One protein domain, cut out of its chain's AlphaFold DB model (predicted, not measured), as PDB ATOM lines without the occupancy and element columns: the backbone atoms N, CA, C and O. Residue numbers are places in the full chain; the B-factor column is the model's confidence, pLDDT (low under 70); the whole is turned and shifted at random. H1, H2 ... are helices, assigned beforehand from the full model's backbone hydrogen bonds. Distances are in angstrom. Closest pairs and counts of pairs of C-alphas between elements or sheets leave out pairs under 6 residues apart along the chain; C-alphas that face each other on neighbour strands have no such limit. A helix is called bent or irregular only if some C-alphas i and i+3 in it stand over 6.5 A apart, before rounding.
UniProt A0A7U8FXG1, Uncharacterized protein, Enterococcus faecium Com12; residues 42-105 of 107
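This is residues 42 to 105 of the 107 residues of an uncharacterized protein of Enterococcus faecium Com12 (UniProt A0A7U8FXG1). One long helix, H2, makes the length of an open, angular shape like a Z, with the shorter helix H1 set at a sharp corner at its first end and, at its other end, a strand-free stretch leading off to the short helix H3. H1 and H3 lie on opposite sides of H2, and H3 stands free with no helix packed on it. The printed part has 64 residues with three named helices, in the order H1, H2, H3, and no named strand; the class is all helix. The whole is extended, with a radius of gyration of the C-alphas of 20.5 A, and its outline is flat, 54 by 28 by 13 A.

The longest helix is H2, residues 58 to 88. At its first end it touches H1, residues 42 to 54, with 4 pairs of C-alphas within 8 A. The closest C-alphas of the two are those of Ala 51 and Leu 58, 5.2 A apart. H1 touches H2 with residues 47 to 51 alone, and H2 touches H1 with residues 58 to 61 alone. Their lines are about perpendicular, at 84 degrees, and their centres are 25.6 A apart. H3, residues 96 to 103, touches no helix: it is apart from H2 and from H1. Every O i to N i+4 pair is within hydrogen-bond range in H1 and H3, and 26 of 27 are in H2.

H2 runs 45.2 A from C-alpha 58 at (38.406, -36.896, -23.562) to C-alpha 88 at (60.582, 2.329, -19.857). H1, 13 residues, begins at C-alpha 42, at (48.782, -46.970, -22.148), and measures 18.6 A from first to last C-alpha. H3, 8 residues, measures 10.5 A and ends at C-alpha 103, at (37.917, 3.972, -19.406). No helix is bent or irregular.

The two C-alphas farthest apart in the domain are those of Ala 42 and Arg 101, at 57.1 A. The printed part runs from residue 42 to 105 of a chain of 107 residues and has no cut. The link from H1 to H2, 3 residues, is tight; the link from H2 to H3, 7 residues, is short, and no link is long. Residues 63 to 82 of H2 stand free, as do residues 84 to 90, of which 84 to 88 belong to H2, and residues 92 to 105, of which 96 to 103 belong to H3. The mean pLDDT of the printed part is 81.2, and confidence is low, under 70, at residues 104 to 105.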
ATOM      1  N   ALA A  42      48.752 -47.251 -23.584       88.88
ATOM      2  CA  ALA A  42      48.782 -46.970 -22.148       88.88
ATOM      3  C   ALA A  42      48.381 -45.520 -21.818       88.88
ATOM      4  O   ALA A  42      47.620 -45.277 -20.884       88.88
ATOM      5  N   GLU A  43      48.862 -44.548 -22.597       87.19
ATOM      6  CA  GLU A  43      48.479 -43.138 -22.432       87.19
ATOM      7  C   GLU A  43      46.997 -42.925 -22.741       87.19
ATOM      8  O   GLU A  43      46.328 -42.161 -22.049       87.19
ATOM      9  N   LYS A  44      46.462 -43.624 -23.749       88.06
ATOM     10  CA  LYS A  44      45.036 -43.577 -24.069       88.06
ATOM     11  C   LYS A  44      44.185 -44.102 -22.916       88.06
ATOM     12  O   LYS A  44      43.224 -43.437 -22.543       88.06
ATOM     13  N   GLU A  45      44.528 -45.262 -22.359       89.88
ATOM     14  CA  GLU A  45      43.818 -45.836 -21.207       89.88
ATOM     15  C   GLU A  45      43.839 -44.885 -20.010       89.88
ATOM     16  O   GLU A  45      42.800 -44.632 -19.398       89.88
ATOM     17  N   TRP A  46      45.001 -44.300 -19.723       90.81
ATOM     18  CA  TRP A  46      45.144 -43.332 -18.644       90.81
ATOM     19  C   TRP A  46      44.303 -42.068 -18.877       90.81
ATOM     20  O   TRP A  46      43.559 -41.654 -17.990       90.81
ATOM     21  N   LEU A  47      44.348 -41.478 -20.074       88.69
ATOM     22  CA  LEU A  47      43.552 -40.293 -20.406       88.69
ATOM     23  C   LEU A  47      42.043 -40.577 -20.392       88.69
ATOM     24  O   LEU A  47      41.264 -39.731 -19.955       88.69
ATOM     25  N   SER A  48      41.621 -41.759 -20.847       88.19
ATOM     26  CA  SER A  48      40.224 -42.196 -20.760       88.19
ATOM     27  C   SER A  48      39.765 -42.320 -19.310       88.19
ATOM     28  O   SER A  48      38.715 -41.782 -18.968       88.19
ATOM     29  N   TYR A  49      40.579 -42.931 -18.445       91.50
ATOM     30  CA  TYR A  49      40.303 -42.995 -17.009       91.50
ATOM     31  C   TYR A  49      40.181 -41.598 -16.384       91.50
ATOM     32  O   TYR A  49      39.265 -41.342 -15.607       91.50
ATOM     33  N   MET A  50      41.070 -40.673 -16.750       88.38
ATOM     34  CA  MET A  50      41.026 -39.298 -16.249       88.38
ATOM     35  C   MET A  50      39.769 -38.554 -16.717       88.38
ATOM     36  O   MET A  50      39.138 -37.860 -15.926       88.38
ATOM     37  N   ALA A  51      39.361 -38.727 -17.975       90.31
ATOM     38  CA  ALA A  51      38.128 -38.136 -18.489       90.31
ATOM     39  C   ALA A  51      36.894 -38.652 -17.723       90.31
ATOM     40  O   ALA A  51      36.059 -37.858 -17.287       90.31
ATOM     41  N   GLU A  52      36.827 -39.965 -17.472       90.38
ATOM     42  CA  GLU A  52      35.777 -40.581 -16.649       90.38
ATOM     43  C   GLU A  52      35.793 -40.068 -15.205       90.38
ATOM     44  O   GLU A  52      34.736 -39.754 -14.657       90.38
ATOM     45  N   PHE A  53      36.977 -39.934 -14.602       90.31
ATOM     46  CA  PHE A  53      37.145 -39.419 -13.242       90.31
ATOM     47  C   PHE A  53      36.588 -37.999 -13.084       90.31
ATOM     48  O   PHE A  53      35.903 -37.707 -12.102       90.31
ATOM     49  N   TYR A  54      36.842 -37.126 -14.061       86.50
ATOM     50  CA  TYR A  54      36.304 -35.765 -14.083       86.50
ATOM     51  C   TYR A  54      34.861 -35.683 -14.609       86.50
ATOM     52  O   TYR A  54      34.248 -34.621 -14.531       86.50
ATOM     53  N   GLY A  55      34.304 -36.782 -15.129       90.44
ATOM     54  CA  GLY A  55      32.961 -36.814 -15.711       90.44
ATOM     55  C   GLY A  55      32.822 -35.990 -16.996       90.44
ATOM     56  O   GLY A  55      31.718 -35.552 -17.317       90.44
ATOM     57  N   ILE A  56      33.924 -35.766 -17.716       89.25
ATOM     58  CA  ILE A  56      33.979 -34.981 -18.959       89.25
ATOM     59  C   ILE A  56      34.436 -35.849 -20.130       89.25
ATOM     60  O   ILE A  56      34.924 -36.967 -19.956       89.25
ATOM     61  N   THR A  57      34.295 -35.352 -21.356       86.56
ATOM     62  CA  THR A  57      34.806 -36.074 -22.526       86.56
ATOM     63  C   THR A  57      36.327 -35.959 -22.636       86.56
ATOM     64  O   THR A  57      36.935 -34.977 -22.219       86.56
ATOM     65  N   LEU A  58      36.965 -36.938 -23.286       84.56
ATOM     66  CA  LEU A  58      38.406 -36.896 -23.562       84.56
ATOM     67  C   LEU A  58      38.813 -35.650 -24.375       84.56
ATOM     68  O   LEU A  58      39.886 -35.094 -24.167       84.56
ATOM     69  N   SER A  59      37.945 -35.203 -25.288       82.94
ATOM     70  CA  SER A  59      38.162 -33.980 -26.068       82.94
ATOM     71  C   SER A  59      38.165 -32.739 -25.174       82.94
ATOM     72  O   SER A  59      39.032 -31.882 -25.318       82.94
ATOM     73  N   GLU A  60      37.230 -32.654 -24.223       79.62
ATOM     74  CA  GLU A  60      37.175 -31.557 -23.250       79.62
ATOM     75  C   GLU A  60      38.372 -31.583 -22.305       79.62
ATOM     76  O   GLU A  60      38.990 -30.544 -22.113       79.62
ATOM     77  N   LEU A  61      38.763 -32.758 -21.802       85.00
ATOM     78  CA  LEU A  61      39.959 -32.910 -20.971       85.00
ATOM     79  C   LEU A  61      41.207 -32.381 -21.695       85.00
ATOM     80  O   LEU A  61      41.953 -31.569 -21.148       85.00
ATOM     81  N   LEU A  62      41.414 -32.814 -22.943       82.94
ATOM     82  CA  LEU A  62      42.555 -32.386 -23.753       82.94
ATOM     83  C   LEU A  62      42.490 -30.898 -24.092       82.94
ATOM     84  O   LEU A  62      43.523 -30.230 -24.062       82.94
ATOM     85  N   LYS A  63      41.303 -30.373 -24.410       82.00
ATOM     86  CA  LYS A  63      41.119 -28.956 -24.721       82.00
ATOM     87  C   LYS A  63      41.436 -28.092 -23.507       82.00
ATOM     88  O   LYS A  63      42.239 -27.180 -23.643       82.00
ATOM     89  N   THR A  64      40.844 -28.383 -22.352       77.62
ATOM     90  CA  THR A  64      41.019 -27.586 -21.134       77.62
ATOM     91  C   THR A  64      42.481 -27.555 -20.716       77.62
ATOM     92  O   THR A  64      43.070 -26.485 -20.665       77.62
ATOM     93  N   TYR A  65      43.118 -28.718 -20.569       79.12
ATOM     94  CA  TYR A  65      44.502 -28.775 -20.100       79.12
ATOM     95  C   TYR A  65      45.519 -28.203 -21.107       79.12
ATOM     96  O   TYR A  65      46.570 -27.687 -20.727       79.12
ATOM     97  N   SER A  66      45.232 -28.299 -22.412       79.50
ATOM     98  CA  SER A  66      46.082 -27.666 -23.431       79.50
ATOM     99  C   SER A  66      45.911 -26.150 -23.446       79.50
ATOM    100  O   SER A  66      46.890 -25.445 -23.657       79.50
ATOM    101  N   MET A  67      44.688 -25.650 -23.251       78.44
ATOM    102  CA  MET A  67      44.417 -24.211 -23.249       78.44
ATOM    103  C   MET A  67      44.934 -23.548 -21.977       78.44
ATOM    104  O   MET A  67      45.608 -22.538 -22.096       78.44
ATOM    105  N   GLU A  68      44.736 -24.155 -20.804       77.75
ATOM    106  CA  GLU A  68      45.251 -23.636 -19.526       77.75
ATOM    107  C   GLU A  68      46.769 -23.406 -19.578       77.75
ATOM    108  O   GLU A  68      47.241 -22.311 -19.299       77.75
ATOM    109  N   GLN A  69      47.544 -24.389 -20.050       77.25
ATOM    110  CA  GLN A  69      49.000 -24.225 -20.175       77.25
ATOM    111  C   GLN A  69      49.410 -23.165 -21.209       77.25
ATOM    112  O   GLN A  69      50.445 -22.519 -21.057       77.25
ATOM    113  N   LEU A  70      48.641 -23.009 -22.292       71.62
ATOM    114  CA  LEU A  70      48.909 -21.977 -23.295       71.62
ATOM    115  C   LEU A  70      48.564 -20.579 -22.774       71.62
ATOM    116  O   LEU A  70      49.269 -19.627 -23.105       71.62
ATOM    117  N   GLU A  71      47.504 -20.458 -21.976       77.19
ATOM    118  CA  GLU A  71      47.107 -19.223 -21.301       77.19
ATOM    119  C   GLU A  71      48.156 -18.814 -20.262       77.19
ATOM    120  O   GLU A  71      48.613 -17.675 -20.303       77.19
ATOM    121  N   ASP A  72      48.648 -19.748 -19.443       79.69
ATOM    122  CA  ASP A  72      49.724 -19.489 -18.475       79.69
ATOM    123  C   ASP A  72      50.998 -18.940 -19.153       79.69
ATOM    124  O   ASP A  72      51.605 -17.964 -18.698       79.69
ATOM    125  N   GLU A  73      51.407 -19.543 -20.274       78.62
ATOM    126  CA  GLU A  73      52.580 -19.105 -21.042       78.62
ATOM    127  C   GLU A  73      52.355 -17.732 -21.701       78.62
ATOM    128  O   GLU A  73      53.274 -16.909 -21.795       78.62
ATOM    129  N   TYR A  74      51.132 -17.464 -22.160       76.19
ATOM    130  CA  TYR A  74      50.760 -16.167 -22.721       76.19
ATOM    131  C   TYR A  74      50.737 -15.064 -21.653       76.19
ATOM    132  O   TYR A  74      51.257 -13.965 -21.887       76.19
ATOM    133  N   ASP A  75      50.184 -15.348 -20.477       82.56
ATOM    134  CA  ASP A  75      50.129 -14.423 -19.347       82.56
ATOM    135  C   ASP A  75      51.533 -14.069 -18.852       82.56
ATOM    136  O   ASP A  75      51.822 -12.894 -18.605       82.56
ATOM    137  N   CYS A  76      52.440 -15.051 -18.793       82.69
ATOM    138  CA  CYS A  76      53.844 -14.826 -18.451       82.69
ATOM    139  C   CYS A  76      54.506 -13.823 -19.411       82.69
ATOM    140  O   CYS A  76      55.040 -12.794 -18.983       82.69
ATOM    141  N   GLN A  77      54.392 -14.058 -20.720       82.50
ATOM    142  CA  GLN A  77      54.956 -13.161 -21.736       82.50
ATOM    143  C   GLN A  77      54.325 -11.765 -21.688       82.50
ATOM    144  O   GLN A  77      55.017 -10.750 -21.812       82.50
ATOM    145  N   THR A  78      53.011 -11.693 -21.478       84.31
ATOM    146  CA  THR A  78      52.288 -10.422 -21.380       84.31
ATOM    147  C   THR A  78      52.751  -9.627 -20.163       84.31
ATOM    148  O   THR A  78      52.990  -8.421 -20.274       84.31
ATOM    149  N   ALA A  79      52.941 -10.288 -19.019       80.00
ATOM    150  CA  ALA A  79      53.455  -9.662 -17.809       80.00
ATOM    151  C   ALA A  79      54.874  -9.110 -18.009       80.00
ATOM    152  O   ALA A  79      55.154  -7.981 -17.598       80.00
ATOM    153  N   GLU A  80      55.752  -9.851 -18.687       83.44
ATOM    154  CA  GLU A  80      57.105  -9.387 -19.011       83.44
ATOM    155  C   GLU A  80      57.092  -8.139 -19.904       83.44
ATOM    156  O   GLU A  80      57.793  -7.158 -19.625       83.44
ATOM    157  N   ILE A  81      56.263  -8.144 -20.952       83.25
ATOM    158  CA  ILE A  81      56.110  -7.015 -21.877       83.25
ATOM    159  C   ILE A  81      55.549  -5.795 -21.140       83.25
ATOM    160  O   ILE A  81      56.126  -4.706 -21.219       83.25
ATOM    161  N   ALA A  82      54.463  -5.965 -20.385       78.75
ATOM    162  CA  ALA A  82      53.840  -4.890 -19.616       78.75
ATOM    163  C   ALA A  82      54.811  -4.300 -18.581       78.75
ATOM    164  O   ALA A  82      54.933  -3.077 -18.464       78.75
ATOM    165  N   HIS A  83      55.562  -5.153 -17.881       81.31
ATOM    166  CA  HIS A  83      56.574  -4.716 -16.927       81.31
ATOM    167  C   HIS A  83      57.694  -3.925 -17.613       81.31
ATOM    168  O   HIS A  83      58.088  -2.864 -17.123       81.31
ATOM    169  N   LYS A  84      58.186  -4.390 -18.768       83.69
ATOM    170  CA  LYS A  84      59.195  -3.665 -19.549       83.69
ATOM    171  C   LYS A  84      58.697  -2.278 -19.962       83.69
ATOM    172  O   LYS A  84      59.400  -1.297 -19.728       83.69
ATOM    173  N   HIS A  85      57.479  -2.184 -20.493       80.25
ATOM    174  CA  HIS A  85      56.875  -0.904 -20.867       80.25
ATOM    175  C   HIS A  85      56.711   0.043 -19.675       80.25
ATOM    176  O   HIS A  85      56.996   1.231 -19.803       80.25
ATOM    177  N   TRP A  86      56.311  -0.469 -18.509       78.44
ATOM    178  CA  TRP A  86      56.200   0.335 -17.290       78.44
ATOM    179  C   TRP A  86      57.559   0.845 -16.788       78.44
ATOM    180  O   TRP A  86      57.686   1.989 -16.350       78.44
ATOM    181  N   VAL A  87      58.611   0.025 -16.874       82.56
ATOM    182  CA  VAL A  87      59.974   0.463 -16.538       82.56
ATOM    183  C   VAL A  87      60.450   1.546 -17.510       82.56
ATOM    184  O   VAL A  87      60.994   2.560 -17.069       82.56
ATOM    185  N   GLU A  88      60.217   1.365 -18.811       83.38
ATOM    186  CA  GLU A  88      60.582   2.329 -19.857       83.38
ATOM    187  C   GLU A  88      59.783   3.638 -19.766       83.38
ATOM    188  O   GLU A  88      60.332   4.704 -20.046       83.38
ATOM    189  N   SER A  89      58.531   3.599 -19.294       75.44
ATOM    190  CA  SER A  89      57.707   4.795 -19.061       75.44
ATOM    191  C   SER A  89      58.117   5.592 -17.816       75.44
ATOM    192  O   SER A  89      57.463   6.571 -17.463       75.44
ATOM    193  N   GLY A  90      59.198   5.193 -17.136       80.31
ATOM    194  CA  GLY A  90      59.675   5.843 -15.919       80.31
ATOM    195  C   GLY A  90      58.901   5.428 -14.669       80.31
ATOM    196  O   GLY A  90      58.911   6.162 -13.682       80.31
ATOM    197  N   LYS A  91      58.247   4.257 -14.699       77.94
ATOM    198  CA  LYS A  91      57.397   3.733 -13.620       77.94
ATOM    199  C   LYS A  91      56.231   4.654 -13.284       77.94
ATOM    200  O   LYS A  91      55.817   4.754 -12.129       77.94
ATOM    201  N   THR A  92      55.714   5.348 -14.290       70.81
ATOM    202  CA  THR A  92      54.535   6.194 -14.140       70.81
ATOM    203  C   THR A  92      53.367   5.359 -13.627       70.81
ATOM    204  O   THR A  92      53.003   4.333 -14.196       70.81
ATOM    205  N   THR A  93      52.809   5.779 -12.497       71.44
ATOM    206  CA  THR A  93      51.614   5.183 -11.905       71.44
ATOM    207  C   THR A  93      50.471   6.161 -12.081       71.44
ATOM    208  O   THR A  93      50.572   7.307 -11.647       71.44
ATOM    209  N   VAL A  94      49.390   5.702 -12.689       73.25
ATOM    210  CA  VAL A  94      48.134   6.446 -12.758       73.25
ATOM    211  C   VAL A  94      47.255   6.044 -11.584       73.25
ATOM    212  O   VAL A  94      47.288   4.899 -11.124       73.25
ATOM    213  N   SER A  95      46.506   7.000 -11.043       79.25
ATOM    214  CA  SER A  95      45.579   6.710  -9.949       79.25
ATOM    215  C   SER A  95      44.372   5.922 -10.465       79.25
ATOM    216  O   SER A  95      43.962   6.075 -11.615       79.25
ATOM    217  N   MET A  96      43.762   5.102  -9.605       72.25
ATOM    218  CA  MET A  96      42.545   4.355  -9.960       72.25
ATOM    219  C   MET A  96      41.410   5.289 -10.420       72.25
ATOM    220  O   MET A  96      40.650   4.950 -11.321       72.25
ATOM    221  N   GLU A  97      41.319   6.487  -9.837       77.00
ATOM    222  CA  GLU A  97      40.327   7.508 -10.191       77.00
ATOM    223  C   GLU A  97      40.537   8.069 -11.608       77.00
ATOM    224  O   GLU A  97      39.577   8.320 -12.333       77.00
ATOM    225  N   GLU A  98      41.792   8.202 -12.040       76.38
ATOM    226  CA  GLU A  98      42.146   8.646 -13.390       76.38
ATOM    227  C   GLU A  98      41.798   7.596 -14.451       76.38
ATOM    228  O   GLU A  98      41.185   7.940 -15.460       76.38
ATOM    229  N   ILE A  99      42.076   6.317 -14.176       79.06
ATOM    230  CA  ILE A  99      41.696   5.193 -15.047       79.06
ATOM    231  C   ILE A  99      40.176   5.063 -15.171       79.06
ATOM    232  O   ILE A  99      39.660   4.881 -16.273       79.06
ATOM    233  N   LEU A 100      39.443   5.180 -14.059       78.25
ATOM    234  CA  LEU A 100      37.978   5.123 -14.066       78.25
ATOM    235  C   LEU A 100      37.361   6.274 -14.864       78.25
ATOM    236  O   LEU A 100      36.361   6.076 -15.546       78.25
ATOM    237  N   ARG A 101      37.974   7.460 -14.829       78.50
ATOM    238  CA  ARG A 101      37.543   8.603 -15.640       78.50
ATOM    239  C   ARG A 101      37.825   8.415 -17.135       78.50
ATOM    240  O   ARG A 101      37.062   8.919 -17.950       78.50
ATOM    241  N   GLU A 102      38.910   7.733 -17.493       77.38
ATOM    242  CA  GLU A 102      39.323   7.534 -18.890       77.38
ATOM    243  C   GLU A 102      38.615   6.346 -19.565       77.38
ATOM    244  O   GLU A 102      38.189   6.456 -20.714       77.38
ATOM    245  N   PHE A 103      38.443   5.229 -18.852       76.38
ATOM    246  CA  PHE A 103      37.917   3.972 -19.406       76.38
ATOM    247  C   PHE A 103      36.563   3.544 -18.831       76.38
ATOM    248  O   PHE A 103      35.888   2.695 -19.412       76.38
ATOM    249  N   GLY A 104      36.146   4.102 -17.696       68.88
ATOM    250  CA  GLY A 104      34.929   3.712 -16.987       68.88
ATOM    251  C   GLY A 104      33.671   4.433 -17.455       68.88
ATOM    252  O   GLY A 104      32.824   4.684 -16.609       68.88
ATOM    253  N   GLY A 105      33.563   4.785 -18.745       62.88
ATOM    254  CA  GLY A 105      32.465   5.561 -19.338       62.88
ATOM    255  C   GLY A 105      31.074   5.145 -18.847       62.88
ATOM    256  O   GLY A 105      30.432   4.276 -19.428       62.88
TER     257      GLY A 105